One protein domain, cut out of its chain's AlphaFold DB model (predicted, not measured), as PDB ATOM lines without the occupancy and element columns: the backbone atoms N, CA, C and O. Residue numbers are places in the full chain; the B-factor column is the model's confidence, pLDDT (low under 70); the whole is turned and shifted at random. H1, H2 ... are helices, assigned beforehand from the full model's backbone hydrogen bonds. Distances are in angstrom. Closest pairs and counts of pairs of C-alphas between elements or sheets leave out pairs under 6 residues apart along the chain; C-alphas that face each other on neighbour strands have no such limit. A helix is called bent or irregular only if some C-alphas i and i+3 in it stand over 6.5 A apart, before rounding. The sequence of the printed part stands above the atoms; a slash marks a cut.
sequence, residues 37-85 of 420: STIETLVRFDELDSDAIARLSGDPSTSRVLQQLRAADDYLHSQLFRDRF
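What this domain is: This is residues 37 to 85 of the 420 residues of an uncharacterized protein of Planctomycetes bacterium Poly30 (UniProt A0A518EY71). The model is one long helix, H3, with a small compact head at its first end, where the two short helices H1 and H2 sit beside its first turns; the rest of H3, residues 74 to 85, sticks out of the head as a straight arm. H1 runs nearly alongside the first part of H3, the chain then loops over to H2, and H2 makes a corner with the start of H3. The printed part has 49 residues with three named helices in the order H1, H2, H3 and no named strand, and its class is all helix. The whole is loose, with a radius of gyration of the C-alphas of 12.5 A, and spans 38 by 18 by 17 A, the arm making the length.

How they stand to each other: H1, residues 37 to 43, is close to but not clearly touching H3, residues 60 to 85; their closest C-alphas, those of Leu 42 and Leu 66, are 7.4 A apart. The lines of H1 and H3 stand at a shallow tilt of 15 degrees, and the two run the same way. A short link of 6 residues leads from H1 to H2, residues 50 to 58. H1 and H2 are near each other, with 6 pairs of C-alphas within 10 A. A tight link of 1 residue joins H2 to H3. H2 and H3 touch only at the corner by this link, H3 with residues 62 to 66 alone; their closest C-alphas, those of Ser 57 and Ser 63, are 4.4 A apart. Their lines stand at a steep tilt of 54 degrees, and they run opposite ways. In H1 and H2 every O i to N i+4 pair is within hydrogen-bond range, and in H3 20 of 22 are.

Where its parts are: H1 begins at C-alpha 37, at (35.842, -22.295, 42.416), and measures 9.8 A from first to last C-alpha. H2 runs from Ser 50 to Gly 58 and measures 12.3 A. H3 begins at C-alpha 60, at (31.669, -15.079, 28.241), and ends at C-alpha 85, at (-3.287, -17.360, 41.541), 37.5 A away. No helix is bent.

The domain as a whole: The two C-alphas farthest apart are those of Ser 37 and Phe 85, at 39.4 A. Residues 74 to 85 of H3 stand free; without them the body has 37 residues, spans 21 by 20 by 18 A and has a radius of gyration of 8.8 A. The printed part has no cut, and neither link is long. The mean pLDDT of the printed part is 73.7, and 16 residues are under 70: residue 37, residues 39 to 40, residue 43, residues 72 to 73 and residues 76 to 85.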
ATOM      1  N   SER A  37      36.290 -23.414  41.580       66.62
ATOM      2  CA  SER A  37      35.842 -22.295  42.416       66.62
ATOM      3  C   SER A  37      34.769 -21.454  41.725       66.62
ATOM      4  O   SER A  37      33.827 -20.999  42.372       66.62
ATOM      5  N   THR A  38      34.862 -21.282  40.404       73.38
ATOM      6  CA  THR A  38      33.815 -20.631  39.606       73.38
ATOM      7  C   THR A  38      32.519 -21.434  39.648       73.38
ATOM      8  O   THR A  38      31.454 -20.847  39.798       73.38
ATOM      9  N   ILE A  39      32.606 -22.764  39.567       69.44
ATOM     10  CA  ILE A  39      31.453 -23.664  39.682       69.44
ATOM     11  C   ILE A  39      30.812 -23.522  41.066       69.44
ATOM     12  O   ILE A  39      29.615 -23.278  41.142       69.44
ATOM     13  N   GLU A  40      31.589 -23.587  42.152       65.88
ATOM     14  CA  GLU A  40      31.058 -23.410  43.514       65.88
ATOM     15  C   GLU A  40      30.399 -22.033  43.706       65.88
ATOM     16  O   GLU A  40      29.346 -21.926  44.330       65.88
ATOM     17  N   THR A  41      30.978 -20.988  43.110       71.50
ATOM     18  CA  THR A  41      30.405 -19.635  43.133       71.50
ATOM     19  C   THR A  41      29.082 -19.573  42.359       71.50
ATOM     20  O   THR A  41      28.133 -18.947  42.819       71.50
ATOM     21  N   LEU A  42      28.988 -20.245  41.205       72.50
ATOM     22  CA  LEU A  42      27.765 -20.327  40.395       72.50
ATOM     23  C   LEU A  42      26.665 -21.176  41.050       72.50
ATOM     24  O   LEU A  42      25.491 -20.908  40.818       72.50
ATOM     25  N   VAL A  43      27.013 -22.165  41.882       69.12
ATOM     26  CA  VAL A  43      26.027 -22.936  42.668       69.12
ATOM     27  C   VAL A  43      25.275 -22.039  43.651       69.12
ATOM     28  O   VAL A  43      24.102 -22.280  43.909       69.12
ATOM     29  N   ARG A  44      25.931 -21.000  44.177       75.75
ATOM     30  CA  ARG A  44      25.360 -20.057  45.151       75.75
ATOM     31  C   ARG A  44      24.950 -18.735  44.507       75.75
ATOM     32  O   ARG A  44      25.166 -17.676  45.088       75.75
ATOM     33  N   PHE A  45      24.456 -18.774  43.265       78.75
ATOM     34  CA  PHE A  45      24.224 -17.555  42.481       78.75
ATOM     35  C   PHE A  45      23.220 -16.589  43.134       78.75
ATOM     36  O   PHE A  45      23.306 -15.384  42.906       78.75
ATOM     37  N   ASP A  46      22.289 -17.115  43.927       76.62
ATOM     38  CA  ASP A  46      21.265 -16.397  44.687       76.62
ATOM     39  C   ASP A  46      21.837 -15.630  45.890       76.62
ATOM     40  O   ASP A  46      21.269 -14.627  46.319       76.62
ATOM     41  N   GLU A  47      22.992 -16.060  46.396       81.31
ATOM     42  CA  GLU A  47      23.712 -15.424  47.503       81.31
ATOM     43  C   GLU A  47      24.741 -14.378  47.029       81.31
ATOM     44  O   GLU A  47      25.360 -13.698  47.854       81.31
ATOM     45  N   LEU A  48      24.963 -14.238  45.715       81.12
ATOM     46  CA  LEU A  48      25.992 -13.348  45.172       81.12
ATOM     47  C   LEU A  48      25.580 -11.874  45.223       81.12
ATOM     48  O   LEU A  48      24.480 -11.488  44.827       81.12
ATOM     49  N   ASP A  49      26.522 -11.019  45.624       85.81
ATOM     50  CA  ASP A  49      26.355  -9.572  45.529       85.81
ATOM     51  C   ASP A  49      26.427  -9.068  44.072       85.81
ATOM     52  O   ASP A  49      26.845  -9.760  43.134       85.81
ATOM     53  N   SER A  50      25.996  -7.821  43.861       85.50
ATOM     54  CA  SER A  50      25.948  -7.211  42.527       85.50
ATOM     55  C   SER A  50      27.326  -7.116  41.858       85.50
ATOM     56  O   SER A  50      27.413  -7.193  40.631       85.50
ATOM     57  N   ASP A  51      28.400  -7.006  42.644       85.56
ATOM     58  CA  ASP A  51      29.769  -6.903  42.140       85.56
ATOM     59  C   ASP A  51      30.292  -8.266  41.663       85.56
ATOM     60  O   ASP A  51      30.918  -8.361  40.603       85.56
ATOM     61  N   ALA A  52      30.003  -9.342  42.394       83.75
ATOM     62  CA  ALA A  52      30.310 -10.716  42.015       83.75
ATOM     63  C   ALA A  52      29.543 -11.121  40.751       83.75
ATOM     64  O   ALA A  52      30.130 -11.674  39.817       83.75
ATOM     65  N   ILE A  53      28.261 -10.753  40.668       86.31
ATOM     66  CA  ILE A  53      27.444 -10.935  39.466       86.31
ATOM     67  C   ILE A  53      28.045 -10.181  38.274       86.31
ATOM     68  O   ILE A  53      28.135 -10.743  37.180       86.31
ATOM     69  N   ALA A  54      28.484  -8.931  38.457       87.12
ATOM     70  CA  ALA A  54      29.104  -8.142  37.392       87.12
ATOM     71  C   ALA A  54      30.428  -8.763  36.913       87.12
ATOM     72  O   ALA A  54      30.675  -8.833  35.707       87.12
ATOM     73  N   ARG A  55      31.249  -9.282  37.838       86.25
ATOM     74  CA  ARG A  55      32.500  -9.988  37.513       86.25
ATOM     75  C   ARG A  55      32.244 -11.262  36.712       86.25
ATOM     76  O   ARG A  55      32.865 -11.450  35.671       86.25
ATOM     77  N   LEU A  56      31.308 -12.098  37.157       84.44
ATOM     78  CA  LEU A  56      30.931 -13.326  36.453       84.44
ATOM     79  C   LEU A  56      30.235 -13.039  35.113       84.44
ATOM     80  O   LEU A  56      30.378 -13.806  34.169       84.44
ATOM     81  N   SER A  57      29.516 -11.927  34.982       87.88
ATOM     82  CA  SER A  57      28.903 -11.531  33.706       87.88
ATOM     83  C   SER A  57      29.936 -11.039  32.681       87.88
ATOM     84  O   SER A  57      29.659 -11.055  31.482       87.88
ATOM     85  N   GLY A  58      31.115 -10.603  33.141       84.62
ATOM     86  CA  GLY A  58      32.211 -10.124  32.297       84.62
ATOM     87  C   GLY A  58      32.989 -11.229  31.575       84.62
ATOM     88  O   GLY A  58      33.635 -10.949  30.563       84.62
ATOM     89  N   ASP A  59      32.918 -12.475  32.050       85.56
ATOM     90  CA  ASP A  59      33.484 -13.636  31.359       85.56
ATOM     91  C   ASP A  59      32.401 -14.307  30.478       85.56
ATOM     92  O   ASP A  59      31.333 -14.676  30.973       85.56
ATOM     93  N   PRO A  60      32.635 -14.470  29.156       79.06
ATOM     94  CA  PRO A  60      31.669 -15.079  28.241       79.06
ATOM     95  C   PRO A  60      31.220 -16.493  28.635       79.06
ATOM     96  O   PRO A  60      30.090 -16.878  28.335       79.06
ATOM     97  N   SER A  61      32.098 -17.275  29.270       73.88
ATOM     98  CA  SER A  61      31.810 -18.663  29.646       73.88
ATOM     99  C   SER A  61      30.848 -18.748  30.835       73.88
ATOM    100  O   SER A  61      29.887 -19.514  30.800       73.88
ATOM    101  N   THR A  62      31.038 -17.899  31.841       79.38
ATOM    102  CA  THR A  62      30.185 -17.790  33.033       79.38
ATOM    103  C   THR A  62      28.907 -17.005  32.772       79.38
ATOM    104  O   THR A  62      27.869 -17.332  33.337       79.38
ATOM    105  N   SER A  63      28.945 -16.008  31.886       80.94
ATOM    106  CA  SER A  63      27.782 -15.185  31.528       80.94
ATOM    107  C   SER A  63      26.639 -16.021  30.944       80.94
ATOM    108  O   SER A  63      25.482 -15.856  31.329       80.94
ATOM    109  N   ARG A  64      26.965 -16.999  30.087       73.38
ATOM    110  CA  ARG A  64      25.974 -17.932  29.531       73.38
ATOM    111  C   ARG A  64      25.315 -18.785  30.617       73.38
ATOM    112  O   ARG A  64      24.098 -18.945  30.602       73.38
ATOM    113  N   VAL A  65      26.106 -19.294  31.562       73.56
ATOM    114  CA  VAL A  65      25.601 -20.110  32.679       73.56
ATOM    115  C   VAL A  65      24.745 -19.273  33.625       73.56
ATOM    116  O   VAL A  65      23.662 -19.698  34.009       73.56
ATOM    117  N   LEU A  66      25.162 -18.043  33.931       78.31
ATOM    118  CA  LEU A  66      24.357 -17.104  34.712       78.31
ATOM    119  C   LEU A  66      23.022 -16.771  34.040       78.31
ATOM    120  O   LEU A  66      22.005 -16.665  34.720       78.31
ATOM    121  N   GLN A  67      23.003 -16.607  32.717       77.06
ATOM    122  CA  GLN A  67      21.763 -16.361  31.983       77.06
ATOM    123  C   GLN A  67      20.816 -17.568  32.055       77.06
ATOM    124  O   GLN A  67      19.612 -17.381  32.208       77.06
ATOM    125  N   GLN A  68      21.353 -18.789  31.988       70.94
ATOM    126  CA  GLN A  68      20.572 -20.015  32.161       70.94
ATOM    127  C   GLN A  68      20.026 -20.155  33.588       70.94
ATOM    128  O   GLN A  68      18.849 -20.460  33.745       70.94
ATOM    129  N   LEU A  69      20.839 -19.866  34.612       74.19
ATOM    130  CA  LEU A  69      20.407 -19.866  36.015       74.19
ATOM    131  C   LEU A  69      19.271 -18.866  36.258       74.19
ATOM    132  O   LEU A  69      18.272 -19.220  36.874       74.19
ATOM    133  N   ARG A  70      19.376 -17.650  35.711       78.25
ATOM    134  CA  ARG A  70      18.306 -16.641  35.801       78.25
ATOM    135  C   ARG A  70      17.032 -17.067  35.084       78.25
ATOM    136  O   ARG A  70      15.957 -16.912  35.638       78.25
ATOM    137  N   ALA A  71      17.148 -17.626  33.880       71.31
ATOM    138  CA  ALA A  71      15.986 -18.112  33.142       71.31
ATOM    139  C   ALA A  71      15.269 -19.250  33.892       71.31
ATOM    140  O   ALA A  71      14.041 -19.290  33.911       71.31
ATOM    141  N   ALA A  72      16.026 -20.143  34.538       66.25
ATOM    142  CA  ALA A  72      15.469 -21.190  35.386       66.25
ATOM    143  C   ALA A  72      14.779 -20.610  36.634       66.25
ATOM    144  O   ALA A  72      13.675 -21.032  36.971       66.25
ATOM    145  N   ASP A  73      15.386 -19.618  37.288       69.62
ATOM    146  CA  ASP A  73      14.794 -18.952  38.453       69.62
ATOM    147  C   ASP A  73      13.507 -18.185  38.102       69.62
ATOM    148  O   ASP A  73      12.489 -18.329  38.783       69.62
ATOM    149  N   ASP A  74      13.505 -17.453  36.982       70.94
ATOM    150  CA  ASP A  74      12.327 -16.764  36.442       70.94
ATOM    151  C   ASP A  74      11.206 -17.760  36.104       70.94
ATOM    152  O   ASP A  74      10.032 -17.518  36.410       70.94
ATOM    153  N   TYR A  75      11.552 -18.909  35.510       70.25
ATOM    154  CA  TYR A  75      10.601 -19.984  35.232       70.25
ATOM    155  C   TYR A  75       9.965 -20.511  36.523       70.25
ATOM    156  O   TYR A  75       8.734 -20.542  36.625       70.25
ATOM    157  N   LEU A  76      10.775 -20.856  37.530       63.75
ATOM    158  CA  LEU A  76      10.294 -21.352  38.824       63.75
ATOM    159  C   LEU A  76       9.388 -20.325  39.513       63.75
ATOM    160  O   LEU A  76       8.297 -20.668  39.976       63.75
ATOM    161  N   HIS A  77       9.775 -19.049  39.504       63.50
ATOM    162  CA  HIS A  77       8.946 -17.962  40.022       63.50
ATOM    163  C   HIS A  77       7.622 -17.822  39.258       63.50
ATOM    164  O   HIS A  77       6.574 -17.599  39.873       63.50
ATOM    165  N   SER A  78       7.628 -17.992  37.932       66.38
ATOM    166  CA  SER A  78       6.416 -17.919  37.110       66.38
ATOM    167  C   SER A  78       5.437 -19.068  37.387       66.38
ATOM    168  O   SER A  78       4.222 -18.844  37.406       66.38
ATOM    169  N   GLN A  79       5.947 -20.272  37.672       63.00
ATOM    170  CA  GLN A  79       5.132 -21.431  38.044       63.00
ATOM    171  C   GLN A  79       4.540 -21.263  39.450       63.00
ATOM    172  O   GLN A  79       3.335 -21.437  39.632       63.00
ATOM    173  N   LEU A  80       5.330 -20.780  40.418       59.94
ATOM    174  CA  LEU A  80       4.837 -20.443  41.762       59.94
ATOM    175  C   LEU A  80       3.726 -19.383  41.725       59.94
ATOM    176  O   LEU A  80       2.751 -19.455  42.481       59.94
ATOM    177  N   PHE A  81       3.857 -18.388  40.844       57.09
ATOM    178  CA  PHE A  81       2.831 -17.367  40.652       57.09
ATOM    179  C   PHE A  81       1.565 -17.962  40.020       57.09
ATOM    180  O   PHE A  81       0.455 -17.676  40.467       57.09
ATOM    181  N   ARG A  82       1.704 -18.842  39.026       60.47
ATOM    182  CA  ARG A  82       0.570 -19.525  38.390       60.47
ATOM    183  C   ARG A  82      -0.219 -20.375  39.390       60.47
ATOM    184  O   ARG A  82      -1.444 -20.258  39.441       60.47
ATOM    185  N   ASP A  83       0.464 -21.132  40.243       56.41
ATOM    186  CA  ASP A  83      -0.171 -21.983  41.253       56.41
ATOM    187  C   ASP A  83      -0.894 -21.172  42.330       56.41
ATOM    188  O   ASP A  83      -2.046 -21.463  42.664       56.41
ATOM    189  N   ARG A  84      -0.270 -20.094  42.826       54.16
ATOM    190  CA  ARG A  84      -0.850 -19.242  43.876       54.16
ATOM    191  C   ARG A  84      -2.082 -18.459  43.399       54.16
ATOM    192  O   ARG A  84      -2.968 -18.183  44.208       54.16
ATOM    193  N   PHE A  85      -2.165 -18.120  42.111       53.84
ATOM    194  CA  PHE A  85      -3.287 -17.360  41.541       53.84
ATOM    195  C   PHE A  85      -4.344 -18.222  40.827       53.84
ATOM    196  O   PHE A  85      -5.424 -17.712  40.526       53.84
TER     197      PHE A  85